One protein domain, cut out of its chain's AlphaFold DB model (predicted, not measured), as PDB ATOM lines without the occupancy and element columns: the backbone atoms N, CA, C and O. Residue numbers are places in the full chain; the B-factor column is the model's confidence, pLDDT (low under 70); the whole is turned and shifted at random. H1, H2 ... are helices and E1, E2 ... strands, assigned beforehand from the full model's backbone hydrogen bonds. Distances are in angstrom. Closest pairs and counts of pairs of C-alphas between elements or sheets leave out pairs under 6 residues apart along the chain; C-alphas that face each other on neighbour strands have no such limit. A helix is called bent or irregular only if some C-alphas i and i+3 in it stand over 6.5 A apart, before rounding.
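AT A GLANCE: This is residues 4 to 127 of the 344 residues of an uncharacterized protein of Rhodococcus cavernicola (UniProt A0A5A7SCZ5). A small sheet of three parallel strands is the middle of three layers, with H2 and H4 over one face and H5 over the other. Loops stick out towards opposite ends: residues 23 to 28 and 34 to 39 at one, 105 to 110 at the other. The 124 printed residues have five named helices and three strands, in the order H1 E1 H2 E2 H3 H4 E3 H5; the sheet's order is E1 E2 E3, and the class is mixed. The whole is compact, with a radius of gyration of the C-alphas of 15.6 A and spans of 47 by 33 by 27 A.

HOW THE PARTS SIT: Start at H1, residues 4 to 8: it touches residues 55 to 58 of H2, residues 44 to 58, closest at the C-alphas of Ala 7 and Thr 58, 5.9 A. E1, residues 11 to 15, is parallel to its neighbour E2, residues 65 to 70; N 12 and O 65, 2.8 A apart, are within hydrogen-bond range. H2 is on the sheet, over E1 and E2. H3, residues 73 to 76, touches H4, residues 82 to 92, closest at C-alphas 73 and 85, 6.5 A. E3, residues 97 to 100, is parallel to E2, with N 99 and O 68 at 2.8 A. H4 is over E3, on the same face as H2. H5, residues 113 to 125, is on the opposite face, over E2, along it at 4 degrees on the local plane. E1, H2, E2 and E2, H3 H4, E3 are strand-helix-strand units, parallel neighbour strands joined through helices, with right-handed crossovers. O i to N i+4 pairs are all within range in H1 and H5, 8 of 11 in H2 and 5 of 7 in H4; H3 is too short for one.

IN THESE COORDINATES: Find C-alpha 4 at (82.666, -10.006, -14.616), where H1 begins. H2 is 20.9 A long, E2 16.5 A and H5 18.4 A; H4 is irregular, with C-alphas 83 and 86 7.5 A apart. H5 ends at C-alpha 125, (93.712, -3.405, -26.155).

THE WHOLE: The C-alphas of Asn 34 and Arg 108 are the two farthest apart, 48.9 A. The printed part has no cut; the links E1 to H2 and E3 to H5 are long. Look for pLDDT under 70 at residues 23, 25 to 30 and 103 to 109.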
ATOM      1  N   ASP A   4      82.579  -9.546 -13.225       82.44
ATOM      2  CA  ASP A   4      82.666 -10.006 -14.616       82.44
ATOM      3  C   ASP A   4      82.668  -8.838 -15.610       82.44
ATOM      4  O   ASP A   4      83.421  -8.852 -16.583       82.44
ATOM      5  N   HIS A   5      81.892  -7.776 -15.354       83.56
ATOM      6  CA  HIS A   5      81.960  -6.557 -16.170       83.56
ATOM      7  C   HIS A   5      83.357  -5.925 -16.093       83.56
ATOM      8  O   HIS A   5      83.922  -5.551 -17.120       83.56
ATOM      9  N   LEU A   6      83.951  -5.870 -14.896       85.00
ATOM     10  CA  LEU A   6      85.321  -5.386 -14.707       85.00
ATOM     11  C   LEU A   6      86.370  -6.305 -15.344       85.00
ATOM     12  O   LEU A   6      87.393  -5.818 -15.816       85.00
ATOM     13  N   ALA A   7      86.135  -7.616 -15.376       84.44
ATOM     14  CA  ALA A   7      87.028  -8.592 -15.994       84.44
ATOM     15  C   ALA A   7      87.012  -8.520 -17.531       84.44
ATOM     16  O   ALA A   7      88.038  -8.777 -18.156       84.44
ATOM     17  N   ASN A   8      85.888  -8.116 -18.129       86.31
ATOM     18  CA  ASN A   8      85.714  -8.061 -19.584       86.31
ATOM     19  C   ASN A   8      85.934  -6.664 -20.187       86.31
ATOM     20  O   ASN A   8      86.238  -6.543 -21.373       86.31
ATOM     21  N   ALA A   9      85.803  -5.594 -19.397       90.94
ATOM     22  CA  ALA A   9      85.998  -4.232 -19.888       90.94
ATOM     23  C   ALA A   9      87.459  -3.966 -20.301       90.94
ATOM     24  O   ALA A   9      88.403  -4.504 -19.721       90.94
ATOM     25  N   THR A  10      87.660  -3.105 -21.300       92.44
ATOM     26  CA  THR A  10      88.996  -2.569 -21.637       92.44
ATOM     27  C   THR A  10      89.205  -1.182 -21.024       92.44
ATOM     28  O   THR A  10      90.268  -0.889 -20.476       92.44
ATOM     29  N   LEU A  11      88.172  -0.346 -21.096       95.19
ATOM     30  CA  LEU A  11      88.150   1.025 -20.610       95.19
ATOM     31  C   LEU A  11      86.806   1.275 -19.921       95.19
ATOM     32  O   LEU A  11      85.763   0.894 -20.450       95.19
ATOM     33  N   LEU A  12      86.837   1.926 -18.762       94.75
ATOM     34  CA  LEU A  12      85.668   2.488 -18.096       94.75
ATOM     35  C   LEU A  12      85.715   4.009 -18.217       94.75
ATOM     36  O   LEU A  12      86.655   4.629 -17.724       94.75
ATOM     37  N   ALA A  13      84.704   4.599 -18.849       94.12
ATOM     38  CA  ALA A  13      84.486   6.042 -18.844       94.12
ATOM     39  C   ALA A  13      83.420   6.371 -17.793       94.12
ATOM     40  O   ALA A  13      82.265   5.967 -17.925       94.12
ATOM     41  N   VAL A  14      83.825   7.060 -16.730       93.94
ATOM     42  CA  VAL A  14      82.984   7.355 -15.568       93.94
ATOM     43  C   VAL A  14      82.542   8.806 -15.625       93.94
ATOM     44  O   VAL A  14      83.377   9.705 -15.675       93.94
ATOM     45  N   ASP A  15      81.239   9.056 -15.595       93.81
ATOM     46  CA  ASP A  15      80.727  10.422 -15.538       93.81
ATOM     47  C   ASP A  15      81.062  11.081 -14.187       93.81
ATOM     48  O   ASP A  15      80.890  10.475 -13.135       93.81
ATOM     49  N   GLN A  16      81.524  12.338 -14.199       93.81
ATOM     50  CA  GLN A  16      81.863  13.072 -12.971       93.81
ATOM     51  C   GLN A  16      80.654  13.282 -12.062       93.81
ATOM     52  O   GLN A  16      80.757  13.164 -10.844       93.81
ATOM     53  N   TYR A  17      79.515  13.594 -12.670       88.88
ATOM     54  CA  TYR A  17      78.252  13.762 -11.977       88.88
ATOM     55  C   TYR A  17      77.316  12.670 -12.463       88.88
ATOM     56  O   TYR A  17      76.908  12.666 -13.626       88.88
ATOM     57  N   PHE A  18      77.030  11.739 -11.565       84.12
ATOM     58  CA  PHE A  18      76.032  10.699 -11.730       84.12
ATOM     59  C   PHE A  18      75.059  10.779 -10.557       84.12
ATOM     60  O   PHE A  18      75.420  11.239  -9.472       84.12
ATOM     61  N   ASP A  19      73.837  10.313 -10.777       80.38
ATOM     62  CA  ASP A  19      72.857  10.139  -9.716       80.38
ATOM     63  C   ASP A  19      72.649   8.640  -9.495       80.38
ATOM     64  O   ASP A  19      72.141   7.929 -10.360       80.38
ATOM     65  N   LEU A  20      73.111   8.148  -8.343       72.25
ATOM     66  CA  LEU A  20      72.974   6.738  -7.958       72.25
ATOM     67  C   LEU A  20      71.534   6.361  -7.603       72.25
ATOM     68  O   LEU A  20      71.237   5.175  -7.477       72.25
ATOM     69  N   TYR A  21      70.674   7.359  -7.414       70.88
ATOM     70  CA  TYR A  21      69.258   7.204  -7.115       70.88
ATOM     71  C   TYR A  21      68.384   7.472  -8.344       70.88
ATOM     72  O   TYR A  21      67.169   7.591  -8.216       70.88
ATOM     73  N   ASP A  22      68.978   7.586  -9.536       75.38
ATOM     74  CA  ASP A  22      68.209   7.740 -10.765       75.38
ATOM     75  C   ASP A  22      67.458   6.440 -11.073       75.38
ATOM     76  O   ASP A  22      68.035   5.446 -11.517       75.38
ATOM     77  N   ASP A  23      66.141   6.464 -10.869       66.81
ATOM     78  CA  ASP A  23      65.246   5.327 -11.094       66.81
ATOM     79  C   ASP A  23      65.240   4.825 -12.549       66.81
ATOM     80  O   ASP A  23      64.717   3.746 -12.825       66.81
ATOM     81  N   ARG A  24      65.812   5.579 -13.496       71.62
ATOM     82  CA  ARG A  24      65.969   5.157 -14.899       71.62
ATOM     83  C   ARG A  24      67.166   4.234 -15.113       71.62
ATOM     84  O   ARG A  24      67.303   3.672 -16.199       71.62
ATOM     85  N   VAL A  25      68.048   4.117 -14.123       67.12
ATOM     86  CA  VAL A  25      69.177   3.190 -14.146       67.12
ATOM     87  C   VAL A  25      68.646   1.769 -13.959       67.12
ATOM     88  O   VAL A  25      67.781   1.525 -13.119       67.12
ATOM     89  N   ASP A  26      69.162   0.853 -14.775       68.62
ATOM     90  CA  ASP A  26      68.854  -0.578 -14.736       68.62
ATOM     91  C   ASP A  26      68.979  -1.127 -13.298       68.62
ATOM     92  O   ASP A  26      69.919  -0.778 -12.573       68.62
ATOM     93  N   ASP A  27      68.013  -1.955 -12.884       69.69
ATOM     94  CA  ASP A  27      67.904  -2.512 -11.531       69.69
ATOM     95  C   ASP A  27      69.210  -3.209 -11.095       69.69
ATOM     96  O   ASP A  27      69.586  -3.138  -9.925       69.69
ATOM     97  N   ASP A  28      69.972  -3.777 -12.039       64.44
ATOM     98  CA  ASP A  28      71.276  -4.423 -11.805       64.44
ATOM     99  C   ASP A  28      72.407  -3.450 -11.390       64.44
ATOM    100  O   ASP A  28      73.518  -3.855 -11.004       64.44
ATOM    101  N   PHE A  29      72.166  -2.146 -11.503       64.75
ATOM    102  CA  PHE A  29      73.097  -1.081 -11.134       64.75
ATOM    103  C   PHE A  29      72.588  -0.229  -9.971       64.75
ATOM    104  O   PHE A  29      73.332   0.641  -9.508       64.75
ATOM    105  N   ARG A  30      71.383  -0.503  -9.457       69.25
ATOM    106  CA  ARG A  30      70.883   0.148  -8.249       69.25
ATOM    107  C   ARG A  30      71.661  -0.320  -7.029       69.25
ATOM    108  O   ARG A  30      71.990  -1.495  -6.857       69.25
ATOM    109  N   LEU A  31      71.974   0.636  -6.167       73.75
ATOM    110  CA  LEU A  31      72.581   0.338  -4.882       73.75
ATOM    111  C   LEU A  31      71.527  -0.230  -3.925       73.75
ATOM    112  O   LEU A  31      70.371   0.174  -3.992       73.75
ATOM    113  N   PRO A  32      71.909  -1.119  -2.992       79.50
ATOM    114  CA  PRO A  32      71.014  -1.543  -1.924       79.50
ATOM    115  C   PRO A  32      70.469  -0.345  -1.130       79.50
ATOM    116  O   PRO A  32      71.247   0.503  -0.686       79.50
ATOM    117  N   ASP A  33      69.158  -0.341  -0.861       74.69
ATOM    118  CA  ASP A  33      68.402   0.779  -0.263       74.69
ATOM    119  C   ASP A  33      68.890   1.246   1.129       74.69
ATOM    120  O   ASP A  33      68.453   2.276   1.634       74.69
ATOM    121  N   ASN A  34      69.804   0.505   1.768       80.62
ATOM    122  CA  ASN A  34      70.251   0.728   3.150       80.62
ATOM    123  C   ASN A  34      71.768   0.935   3.302       80.62
ATOM    124  O   ASN A  34      72.314   0.742   4.393       80.62
ATOM    125  N   LEU A  35      72.484   1.299   2.236       81.38
ATOM    126  CA  LEU A  35      73.908   1.617   2.362       81.38
ATOM    127  C   LEU A  35      74.122   2.977   3.054       81.38
ATOM    128  O   LEU A  35      73.529   3.975   2.645       81.38
ATOM    129  N   PRO A  36      74.996   3.063   4.080       85.00
ATOM    130  CA  PRO A  36      75.346   4.342   4.688       85.00
ATOM    131  C   PRO A  36      75.932   5.315   3.649       85.00
ATOM    132  O   PRO A  36      76.820   4.917   2.895       85.00
ATOM    133  N   PRO A  37      75.582   6.615   3.662       82.25
ATOM    134  CA  PRO A  37      76.160   7.591   2.729       82.25
ATOM    135  C   PRO A  37      77.695   7.674   2.773       82.25
ATOM    136  O   PRO A  37      78.328   8.121   1.823       82.25
ATOM    137  N   ALA A  38      78.307   7.250   3.884       86.12
ATOM    138  CA  ALA A  38      79.755   7.221   4.065       86.12
ATOM    139  C   ALA A  38      80.477   6.158   3.216       86.12
ATOM    140  O   ALA A  38      81.682   6.284   3.016       86.12
ATOM    141  N   VAL A  39      79.776   5.122   2.740       85.38
ATOM    142  CA  VAL A  39      80.370   4.062   1.901       85.38
ATOM    143  C   VAL A  39      80.089   4.254   0.411       85.38
ATOM    144  O   VAL A  39      80.539   3.450  -0.402       85.38
ATOM    145  N   LEU A  40      79.351   5.307   0.050       85.88
ATOM    146  CA  LEU A  40      78.991   5.600  -1.331       85.88
ATOM    147  C   LEU A  40      79.975   6.604  -1.943       85.88
ATOM    148  O   LEU A  40      80.268   7.630  -1.317       85.88
ATOM    149  N   PRO A  41      80.487   6.348  -3.160       90.12
ATOM    150  CA  PRO A  41      81.255   7.351  -3.880       90.12
ATOM    151  C   PRO A  41      80.338   8.536  -4.190       90.12
ATOM    152  O   PRO A  41      79.256   8.366  -4.746       90.12
ATOM    153  N   ARG A  42      80.768   9.737  -3.798       89.50
ATOM    154  CA  ARG A  42      79.960  10.957  -3.947       89.50
ATOM    155  C   ARG A  42      79.958  11.517  -5.368       89.50
ATOM    156  O   ARG A  42      79.071  12.293  -5.698       89.50
ATOM    157  N   ASP A  43      80.961  11.165  -6.162       92.56
ATOM    158  CA  ASP A  43      81.173  11.660  -7.518       92.56
ATOM    159  C   ASP A  43      81.992  10.665  -8.362       92.56
ATOM    160  O   ASP A  43      82.436   9.612  -7.879       92.56
ATOM    161  N   GLY A  44      82.180  10.999  -9.642       93.69
ATOM    162  CA  GLY A  44      82.947  10.216 -10.614       93.69
ATOM    163  C   GLY A  44      84.386   9.970 -10.198       93.69
ATOM    164  O   GLY A  44      84.861   8.844 -10.318       93.69
ATOM    165  N   LEU A  45      85.072  10.977  -9.656       94.81
ATOM    166  CA  LEU A  45      86.446  10.833  -9.169       94.81
ATOM    167  C   LEU A  45      86.553   9.803  -8.036       94.81
ATOM    168  O   LEU A  45      87.416   8.922  -8.083       94.81
ATOM    169  N   ALA A  46      85.661   9.868  -7.044       93.88
ATOM    170  CA  ALA A  46      85.609   8.884  -5.968       93.88
ATOM    171  C   ALA A  46      85.305   7.481  -6.515       93.88
ATOM    172  O   ALA A  46      85.957   6.505  -6.127       93.88
ATOM    173  N   LEU A  47      84.360   7.377  -7.455       93.31
ATOM    174  CA  LEU A  47      84.014   6.112  -8.097       93.31
ATOM    175  C   LEU A  47      85.196   5.535  -8.891       93.31
ATOM    176  O   LEU A  47      85.489   4.352  -8.742       93.31
ATOM    177  N   CYS A  48      85.939   6.345  -9.649       94.62
ATOM    178  CA  CYS A  48      87.161   5.923 -10.345       94.62
ATOM    179  C   CYS A  48      88.167   5.263  -9.390       94.62
ATOM    180  O   CYS A  48      88.721   4.210  -9.713       94.62
ATOM    181  N   GLY A  49      88.369   5.834  -8.197       92.19
ATOM    182  CA  GLY A  49      89.241   5.255  -7.170       92.19
ATOM    183  C   GLY A  49      88.759   3.884  -6.683       92.19
ATOM    184  O   GLY A  49      89.548   2.936  -6.605       92.19
ATOM    185  N   VAL A  50      87.454   3.748  -6.425       91.81
ATOM    186  CA  VAL A  50      86.833   2.469  -6.040       91.81
ATOM    187  C   VAL A  50      86.983   1.430  -7.155       91.81
ATOM    188  O   VAL A  50      87.432   0.315  -6.892       91.81
ATOM    189  N   LEU A  51      86.683   1.797  -8.403       91.75
ATOM    190  CA  LEU A  51      86.797   0.928  -9.579       91.75
ATOM    191  C   LEU A  51      88.235   0.462  -9.812       91.75
ATOM    192  O   LEU A  51      88.464  -0.712 -10.105       91.75
ATOM    193  N   ARG A  52      89.214   1.354  -9.625       90.25
ATOM    194  CA  ARG A  52      90.640   1.023  -9.728       90.25
ATOM    195  C   ARG A  52      91.069   0.037  -8.651       90.25
ATOM    196  O   ARG A  52      91.853  -0.866  -8.923       90.25
ATOM    197  N   SER A  53      90.570   0.194  -7.427       89.19
ATOM    198  CA  SER A  53      90.842  -0.767  -6.358       89.19
ATOM    199  C   SER A  53      90.174  -2.115  -6.635       89.19
ATOM    200  O   SER A  53      90.801  -3.157  -6.458       89.19
ATOM    201  N   ALA A  54      88.926  -2.107  -7.105       89.19
ATOM    202  CA  ALA A  54      88.173  -3.316  -7.422       89.19
ATOM    203  C   ALA A  54      88.785  -4.097  -8.597       89.19
ATOM    204  O   ALA A  54      88.836  -5.325  -8.552       89.19
ATOM    205  N   SER A  55      89.319  -3.416  -9.616       88.50
ATOM    206  CA  SER A  55      89.955  -4.074 -10.767       88.50
ATOM    207  C   SER A  55      91.231  -4.837 -10.401       88.50
ATOM    208  O   SER A  55      91.584  -5.802 -11.072       88.50
ATOM    209  N   LYS A  56      91.903  -4.498  -9.292       85.44
ATOM    210  CA  LYS A  56      93.030  -5.301  -8.786       85.44
ATOM    211  C   LYS A  56      92.593  -6.693  -8.318       85.44
ATOM    212  O   LYS A  56      93.398  -7.621  -8.344       85.44
ATOM    213  N   LEU A  57      91.330  -6.858  -7.921       85.50
ATOM    214  CA  LEU A  57      90.785  -8.129  -7.434       85.50
ATOM    215  C   LEU A  57      90.404  -9.093  -8.564       85.50
ATOM    216  O   LEU A  57      90.202 -10.276  -8.306       85.50
ATOM    217  N   THR A  58      90.324  -8.625  -9.812       85.12
ATOM    218  CA  THR A  58      89.903  -9.462 -10.947       85.12
ATOM    219  C   THR A  58      91.022 -10.373 -11.467       85.12
ATOM    220  O   THR A  58      90.774 -11.173 -12.362       85.12
ATOM    221  N   GLY A  59      92.263 -10.233 -10.977       81.94
ATOM    222  CA  GLY A  59      93.398 -11.071 -11.394       81.94
ATOM    223  C   GLY A  59      93.774 -10.941 -12.877       81.94
ATOM    224  O   GLY A  59      94.278 -11.891 -13.471       81.94
ATOM    225  N   ARG A  60      93.491  -9.787 -13.493       83.12
ATOM    226  CA  ARG A  60      93.745  -9.552 -14.921       83.12
ATOM    227  C   ARG A  60      95.241  -9.507 -15.219       83.12
ATOM    228  O   ARG A  60      96.016  -8.987 -14.426       83.12
ATOM    229  N   SER A  61      95.609  -9.989 -16.404       77.56
ATOM    230  CA  SER A  61      96.957  -9.845 -16.968       77.56
ATOM    231  C   SER A  61      97.167  -8.520 -17.704       77.56
ATOM    232  O   SER A  61      98.304  -8.118 -17.927       77.56
ATOM    233  N   THR A  62      96.083  -7.851 -18.104       79.94
ATOM    234  CA  THR A  62      96.109  -6.532 -18.741       79.94
ATOM    235  C   THR A  62      95.413  -5.497 -17.862       79.94
ATOM    236  O   THR A  62      94.391  -5.795 -17.226       79.94
ATOM    237  N   PRO A  63      95.932  -4.260 -17.829       85.31
ATOM    238  CA  PRO A  63      95.330  -3.216 -17.026       85.31
ATOM    239  C   PRO A  63      93.932  -2.863 -17.543       85.31
ATOM    240  O   PRO A  63      93.670  -2.886 -18.744       85.31
ATOM    241  N   LEU A  64      93.038  -2.510 -16.622       90.75
ATOM    242  CA  LEU A  64      91.772  -1.861 -16.950       90.75
ATOM    243  C   LEU A  64      91.999  -0.349 -17.008       90.75
ATOM    244  O   LEU A  64      92.449   0.238 -16.022       90.75
ATOM    245  N   GLY A  65      91.683   0.267 -18.144       93.38
ATOM    246  CA  GLY A  65      91.695   1.719 -18.279       93.38
ATOM    247  C   GLY A  65      90.500   2.328 -17.553       93.38
ATOM    248  O   GLY A  65      89.396   1.787 -17.592       93.38
ATOM    249  N   ILE A  66      90.710   3.456 -16.895       95.75
ATOM    250  CA  ILE A  66      89.717   4.228 -16.160       95.75
ATOM    251  C   ILE A  66      89.918   5.698 -16.527       95.75
ATOM    252  O   ILE A  66      90.958   6.308 -16.274       95.75
ATOM    253  N   ALA A  67      88.887   6.269 -17.125       97.06
ATOM    254  CA  ALA A  67      88.846   7.656 -17.528       97.06
ATOM    255  C   ALA A  67      87.626   8.345 -16.925       97.06
ATOM    256  O   ALA A  67      86.598   7.715 -16.668       97.06
ATOM    257  N   LEU A  68      87.740   9.651 -16.722       97.06
ATOM    258  CA  LEU A  68      86.630  10.484 -16.272       97.06
ATOM    259  C   LEU A  68      85.969  11.158 -17.474       97.06
ATOM    260  O   LEU A  68      86.644  11.510 -18.435       97.06
ATOM    261  N   ARG A  69      84.664  11.393 -17.407       95.31
ATOM    262  CA  ARG A  69      83.909  12.187 -18.369       95.31
ATOM    263  C   ARG A  69      83.196  13.326 -17.644       95.31
ATOM    264  O   ARG A  69      82.342  13.088 -16.793       95.31
ATOM    265  N   SER A  70      83.530  14.576 -17.953       93.81
ATOM    266  CA  SER A  70      83.007  15.741 -17.223       93.81
ATOM    267  C   SER A  70      82.604  16.881 -18.151       93.81
ATOM    268  O   SER A  70      83.274  17.154 -19.139       93.81
ATOM    269  N   GLY A  71      81.503  17.560 -17.829       90.25
ATOM    270  CA  GLY A  71      81.113  18.821 -18.471       90.25
ATOM    271  C   GLY A  71      81.631  20.065 -17.743       90.25
ATOM    272  O   GLY A  71      81.421  21.164 -18.231       90.25
ATOM    273  N   GLU A  72      82.284  19.901 -16.589       89.75
ATOM    274  CA  GLU A  72      82.669  21.003 -15.693       89.75
ATOM    275  C   GLU A  72      84.149  20.890 -15.290       89.75
ATOM    276  O   GLU A  72      84.510  20.830 -14.110       89.75
ATOM    277  N   LEU A  73      85.028  20.753 -16.286       90.31
ATOM    278  CA  LEU A  73      86.473  20.647 -16.051       90.31
ATOM    279  C   LEU A  73      87.074  21.934 -15.484       90.31
ATOM    280  O   LEU A  73      88.041  21.878 -14.732       90.31
ATOM    281  N   ASP A  74      86.487  23.082 -15.797       89.38
ATOM    282  CA  ASP A  74      86.812  24.384 -15.214       89.38
ATOM    283  C   ASP A  74      86.697  24.375 -13.681       89.38
ATOM    284  O   ASP A  74      87.625  24.797 -12.989       89.38
ATOM    285  N   LYS A  75      85.620  23.794 -13.132       90.06
ATOM    286  CA  LYS A  75      85.420  23.693 -11.678       90.06
ATOM    287  C   LYS A  75      86.423  22.754 -11.017       90.06
ATOM    288  O   LYS A  75      86.924  23.061  -9.939       90.06
ATOM    289  N   LEU A  76      86.738  21.631 -11.669       89.69
ATOM    290  CA  LEU A  76      87.728  20.666 -11.170       89.69
ATOM    291  C   LEU A  76      89.160  21.215 -11.196       89.69
ATOM    292  O   LEU A  76      90.010  20.736 -10.451       89.69
ATOM    293  N   THR A  77      89.421  22.213 -12.037       89.62
ATOM    294  CA  THR A  77      90.758  22.777 -12.258       89.62
ATOM    295  C   THR A  77      90.909  24.195 -11.730       89.62
ATOM    296  O   THR A  77      91.907  24.840 -12.020       89.62
ATOM    297  N   LEU A  78      89.943  24.705 -10.957       88.25
ATOM    298  CA  LEU A  78      89.972  26.071 -10.419       88.25
ATOM    299  C   LEU A  78      90.216  27.135 -11.510       88.25
ATOM    300  O   LEU A  78      90.934  28.105 -11.286       88.25
ATOM    301  N   ASN A  79      89.595  26.956 -12.680       83.38
ATOM    302  CA  ASN A  79      89.725  27.823 -13.857       83.38
ATOM    303  C   ASN A  79      91.124  27.872 -14.500       83.38
ATOM    304  O   ASN A  79      91.474  28.885 -15.104       83.38
ATOM    305  N   MET A  80      91.911  26.791 -14.443       88.81
ATOM    306  CA  MET A  80      93.128  26.692 -15.264       88.81
ATOM    307  C   MET A  80      92.831  26.894 -16.767       88.81
ATOM    308  O   MET A  80      91.708  26.615 -17.210       88.81
ATOM    309  N   PRO A  81      93.826  27.316 -17.569       90.06
ATOM    310  CA  PRO A  81      93.739  27.380 -19.032       90.06
ATOM    311  C   PRO A  81      93.238  26.076 -19.658       90.06
ATOM    312  O   PRO A  81      93.614  24.989 -19.207       90.06
ATOM    313  N   GLN A  82      92.386  26.164 -20.686       89.00
ATOM    314  CA  GLN A  82      91.671  24.992 -21.204       89.00
ATOM    315  C   GLN A  82      92.600  23.866 -21.677       89.00
ATOM    316  O   GLN A  82      92.357  22.712 -21.340       89.00
ATOM    317  N   GLY A  83      93.680  24.183 -22.392       88.50
ATOM    318  CA  GLY A  83      94.597  23.215 -23.003       88.50
ATOM    319  C   GLY A  83      95.362  22.323 -22.021       88.50
ATOM    320  O   GLY A  83      95.987  21.351 -22.443       88.50
ATOM    321  N   VAL A  84      95.312  22.613 -20.716       91.62
ATOM    322  CA  VAL A  84      95.960  21.797 -19.676       91.62
ATOM    323  C   VAL A  84      94.986  21.129 -18.711       91.62
ATOM    324  O   VAL A  84      95.432  20.376 -17.845       91.62
ATOM    325  N   ARG A  85      93.670  21.339 -18.845       92.50
ATOM    326  CA  ARG A  85      92.687  20.827 -17.875       92.50
ATOM    327  C   ARG A  85      92.649  19.303 -17.838       92.50
ATOM    328  O   ARG A  85      92.798  18.712 -16.770       92.50
ATOM    329  N   GLU A  86      92.480  18.661 -18.988       94.12
ATOM    330  CA  GLU A  86      92.423  17.205 -19.122       94.12
ATOM    331  C   GLU A  86      93.700  16.524 -18.606       94.12
ATOM    332  O   GLU A  86      93.586  15.670 -17.719       94.12
ATOM    333  N   PRO A  87      94.920  16.887 -19.068       94.69
ATOM    334  CA  PRO A  87      96.136  16.260 -18.562       94.69
ATOM    335  C   PRO A  87      96.378  16.547 -17.073       94.69
ATOM    336  O   PRO A  87      96.914  15.678 -16.377       94.69
ATOM    337  N   PHE A  88      95.969  17.714 -16.561       94.50
ATOM    338  CA  PHE A  88      96.099  18.059 -15.145       94.50
ATOM    339  C   PHE A  88      95.212  17.179 -14.260       94.50
ATOM    340  O   PHE A  88      95.735  16.479 -13.388       94.50
ATOM    341  N   VAL A  89      93.900  17.129 -14.528       95.25
ATOM    342  CA  VAL A  89      92.959  16.294 -13.758       95.25
ATOM    343  C   VAL A  89      93.337  14.818 -13.882       95.25
ATOM    344  O   VAL A  89      93.357  14.103 -12.879       95.25
ATOM    345  N   ALA A  90      93.703  14.359 -15.086       96.25
ATOM    346  CA  ALA A  90      94.124  12.976 -15.290       96.25
ATOM    347  C   ALA A  90      95.338  12.616 -14.423       96.25
ATOM    348  O   ALA A  90      95.335  11.593 -13.738       96.25
ATOM    349  N   THR A  91      96.353  13.484 -14.403       93.62
ATOM    350  CA  THR A  91      97.569  13.271 -13.606       93.62
ATOM    351  C   THR A  91      97.275  13.312 -12.106       93.62
ATOM    352  O   THR A  91      97.772  12.465 -11.367       93.62
ATOM    353  N   GLN A  92      96.469  14.272 -11.646       93.88
ATOM    354  CA  GLN A  92      96.166  14.462 -10.224       93.88
ATOM    355  C   GLN A  92      95.389  13.284  -9.619       93.88
ATOM    356  O   GLN A  92      95.564  12.972  -8.441       93.88
ATOM    357  N   HIS A  93      94.551  12.623 -10.419       93.62
ATOM    358  CA  HIS A  93      93.648  11.567  -9.958       93.62
ATOM    359  C   HIS A  93      94.019  10.163 -10.452       93.62
ATOM    360  O   HIS A  93      93.207   9.243 -10.354       93.62
ATOM    361  N   ASP A  94      95.245   9.983 -10.956       92.06
ATOM    362  CA  ASP A  94      95.741   8.708 -11.486       92.06
ATOM    363  C   ASP A  94      94.798   8.098 -12.540       92.06
ATOM    364  O   ASP A  94      94.490   6.910 -12.505       92.06
ATOM    365  N   LEU A  95      94.283   8.916 -13.459       95.44
ATOM    366  CA  LEU A  95      93.394   8.488 -14.543       95.44
ATOM    367  C   LEU A  95      94.181   8.301 -15.840       95.44
ATOM    368  O   LEU A  95      95.224   8.919 -16.053       95.44
ATOM    369  N   GLU A  96      93.668   7.457 -16.733       95.50
ATOM    370  CA  GLU A  96      94.248   7.303 -18.068       95.50
ATOM    371  C   GLU A  96      93.989   8.540 -18.939       95.50
ATOM    372  O   GLU A  96      94.876   8.960 -19.682       95.50
ATOM    373  N   TRP A  97      92.802   9.142 -18.815       96.94
ATOM    374  CA  TRP A  97      92.440  10.408 -19.452       96.94
ATOM    375  C   TRP A  97      91.193  11.032 -18.808       96.94
ATOM    376  O   TRP A  97      90.511  10.395 -17.998       96.94
ATOM    377  N   VAL A  98      90.875  12.267 -19.200       95.94
ATOM    378  CA  VAL A  98      89.614  12.937 -18.879       95.94
ATOM    379  C   VAL A  98      88.979  13.479 -20.155       95.94
ATOM    380  O   VAL A  98      89.598  14.249 -20.874       95.94
ATOM    381  N   PHE A  99      87.744  13.077 -20.432       94.56
ATOM    382  CA  PHE A  99      86.995  13.475 -21.619       94.56
ATOM    383  C   PHE A  99      86.023  14.618 -21.291       94.56
ATOM    384  O   PHE A  99      85.187  14.462 -20.388       94.56
ATOM    385  N   PRO A 100      86.069  15.748 -22.014       91.12
ATOM    386  CA  PRO A 100      85.025  16.756 -21.911       91.12
ATOM    387  C   PRO A 100      83.693  16.207 -22.453       91.12
ATOM    388  O   PRO A 100      83.657  15.431 -23.407       91.12
ATOM    389  N   LYS A 101      82.567  16.584 -21.833       87.69
ATOM    390  CA  LYS A 101      81.216  16.273 -22.354       87.69
ATOM    391  C   LYS A 101      80.772  17.243 -23.445       87.69
ATOM    392  O   LYS A 101      79.950  16.866 -24.275       87.69
ATOM    393  N   ALA A 102      81.267  18.476 -23.394       77.00
ATOM    394  CA  ALA A 102      80.989  19.487 -24.396       77.00
ATOM    395  C   ALA A 102      82.018  19.367 -25.520       77.00
ATOM    396  O   ALA A 102      83.222  19.400 -25.265       77.00
ATOM    397  N   TYR A 103      81.519  19.215 -26.742       68.69
ATOM    398  CA  TYR A 103      82.294  19.428 -27.950       68.69
ATOM    399  C   TYR A 103      82.150  20.902 -28.323       68.69
ATOM    400  O   TYR A 103      81.032  21.406 -28.421       68.69
ATOM    401  N   ASP A 104      83.274  21.596 -28.452       69.12
ATOM    402  CA  ASP A 104      83.291  22.991 -28.872       69.12
ATOM    403  C   ASP A 104      83.388  23.026 -30.401       69.12
ATOM    404  O   ASP A 104      84.471  22.862 -30.962       69.12
ATOM    405  N   GLU A 105      82.238  23.159 -31.070       61.75
ATOM    406  CA  GLU A 105      82.154  23.176 -32.539       61.75
ATOM    407  C   GLU A 105      82.938  24.344 -33.159       61.75
ATOM    408  O   GLU A 105      83.372  24.243 -34.309       61.75
ATOM    409  N   ASP A 106      83.166  25.421 -32.400       59.03
ATOM    410  CA  ASP A 106      83.901  26.597 -32.866       59.03
ATOM    411  C   ASP A 106      85.424  26.367 -32.875       59.03
ATOM    412  O   ASP A 106      86.182  27.121 -33.496       59.03
ATOM    413  N   VAL A 107      85.902  25.290 -32.242       64.69
ATOM    414  CA  VAL A 107      87.316  24.915 -32.241       64.69
ATOM    415  C   VAL A 107      87.596  24.030 -33.450       64.69
ATOM    416  O   VAL A 107      87.300  22.839 -33.482       64.69
ATOM    417  N   ARG A 108      88.242  24.630 -34.453       56.03
ATOM    418  CA  ARG A 108      88.520  24.061 -35.787       56.03
ATOM    419  C   ARG A 108      89.287  22.724 -35.799       56.03
ATOM    420  O   ARG A 108      89.325  22.066 -36.836       56.03
ATOM    421  N   GLU A 109      89.886  22.330 -34.676       66.75
ATOM    422  CA  GLU A 109      90.612  21.062 -34.487       66.75
ATOM    423  C   GLU A 109      90.134  20.268 -33.256       66.75
ATOM    424  O   GLU A 109      90.857  19.404 -32.755       66.75
ATOM    425  N   ALA A 110      88.936  20.552 -32.734       72.75
ATOM    426  CA  ALA A 110      88.367  19.739 -31.668       72.75
ATOM    427  C   ALA A 110      88.148  18.305 -32.165       72.75
ATOM    428  O   ALA A 110      87.650  18.070 -33.264       72.75
ATOM    429  N   LEU A 111      88.536  17.336 -31.340       82.50
ATOM    430  CA  LEU A 111      88.246  15.928 -31.580       82.50
ATOM    431  C   LEU A 111      86.930  15.553 -30.912       82.50
ATOM    432  O   LEU A 111      86.643  16.023 -29.808       82.50
ATOM    433  N   ASP A 112      86.158  14.679 -31.554       87.88
ATOM    434  CA  ASP A 112      84.970  14.101 -30.933       87.88
ATOM    435  C   ASP A 112      85.399  13.295 -29.687       87.88
ATOM    436  O   ASP A 112      86.214  12.369 -29.798       87.88
ATOM    437  N   PRO A 113      84.865  13.595 -28.485       88.50
ATOM    438  CA  PRO A 113      85.157  12.825 -27.282       88.50
ATOM    439  C   PRO A 113      84.913  11.317 -27.449       88.50
ATOM    440  O   PRO A 113      85.605  10.516 -26.820       88.50
ATOM    441  N   LEU A 114      83.959  10.904 -28.292       89.25
ATOM    442  CA  LEU A 114      83.721   9.490 -28.589       89.25
ATOM    443  C   LEU A 114      84.874   8.869 -29.381       89.25
ATOM    444  O   LEU A 114      85.299   7.759 -29.054       89.25
ATOM    445  N   GLU A 115      85.426   9.577 -30.367       90.56
ATOM    446  CA  GLU A 115      86.608   9.128 -31.113       90.56
ATOM    447  C   GLU A 115      87.825   8.997 -30.194       90.56
ATOM    448  O   GLU A 115      88.554   8.003 -30.269       90.56
ATOM    449  N   GLN A 116      88.005   9.934 -29.259       93.44
ATOM    450  CA  GLN A 116      89.073   9.846 -28.265       93.44
ATOM    451  C   GLN A 116      88.874   8.639 -27.328       93.44
ATOM    452  O   GLN A 116      89.822   7.895 -27.070       93.44
ATOM    453  N   ILE A 117      87.646   8.379 -26.854       94.81
ATOM    454  CA  ILE A 117      87.332   7.191 -26.035       94.81
ATOM    455  C   ILE A 117      87.685   5.908 -26.794       94.81
ATOM    456  O   ILE A 117      88.331   5.020 -26.229       94.81
ATOM    457  N   VAL A 118      87.297   5.814 -28.070       94.50
ATOM    458  CA  VAL A 118      87.633   4.672 -28.929       94.50
ATOM    459  C   VAL A 118      89.149   4.551 -29.087       94.50
ATOM    460  O   VAL A 118      89.686   3.463 -28.894       94.50
ATOM    461  N   SER A 119      89.856   5.654 -29.347       95.06
ATOM    462  CA  SER A 119      91.316   5.660 -29.497       95.06
ATOM    463  C   SER A 119      92.031   5.158 -28.239       95.06
ATOM    464  O   SER A 119      92.919   4.302 -28.326       95.06
ATOM    465  N   LEU A 120      91.609   5.620 -27.057       96.69
ATOM    466  CA  LEU A 120      92.144   5.153 -25.779       96.69
ATOM    467  C   LEU A 120      91.845   3.667 -25.553       96.69
ATOM    468  O   LEU A 120      92.736   2.917 -25.154       96.69
ATOM    469  N   ALA A 121      90.619   3.218 -25.835       95.69
ATOM    470  CA  ALA A 121      90.248   1.812 -25.707       95.69
ATOM    471  C   ALA A 121      91.079   0.918 -26.644       95.69
ATOM    472  O   ALA A 121      91.619  -0.096 -26.203       95.69
ATOM    473  N   THR A 122      91.263   1.306 -27.906       95.56
ATOM    474  CA  THR A 122      92.110   0.575 -28.859       95.56
ATOM    475  C   THR A 122      93.569   0.536 -28.400       95.56
ATOM    476  O   THR A 122      94.197  -0.524 -28.441       95.56
ATOM    477  N   ALA A 123      94.109   1.648 -27.892       95.06
ATOM    478  CA  ALA A 123      95.468   1.688 -27.351       95.06
ATOM    479  C   ALA A 123      95.641   0.765 -26.132       95.06
ATOM    480  O   ALA A 123      96.674   0.107 -26.008       95.06
ATOM    481  N   MET A 124      94.622   0.678 -25.270       92.88
ATOM    482  CA  MET A 124      94.585  -0.233 -24.122       92.88
ATOM    483  C   MET A 124      94.494  -1.711 -24.539       92.88
ATOM    484  O   MET A 124      95.117  -2.558 -23.905       92.88
ATOM    485  N   GLN A 125      93.765  -2.038 -25.611       91.44
ATOM    486  CA  GLN A 125      93.712  -3.405 -26.155       91.44
ATOM    487  C   GLN A 125      95.053  -3.839 -26.751       91.44
ATOM    488  O   GLN A 125      95.477  -4.975 -26.559       91.44
ATOM    489  N   ALA A 126      95.732  -2.926 -27.448       91.00
ATOM    490  CA  ALA A 126      97.064  -3.152 -28.004       91.00
ATOM    491  C   ALA A 126      98.190  -3.001 -26.961       91.00
ATOM    492  O   ALA A 126      99.372  -3.053 -27.314       91.00
ATOM    493  N   PHE A 127      97.850  -2.767 -25.689       90.75
ATOM    494  CA  PHE A 127      98.832  -2.506 -24.650       90.75
ATOM    495  C   PHE A 127      99.610  -3.779 -24.294       90.75
ATOM    496  O   PHE A 127      98.998  -4.839 -24.124       90.75
TER     497      PHE A 127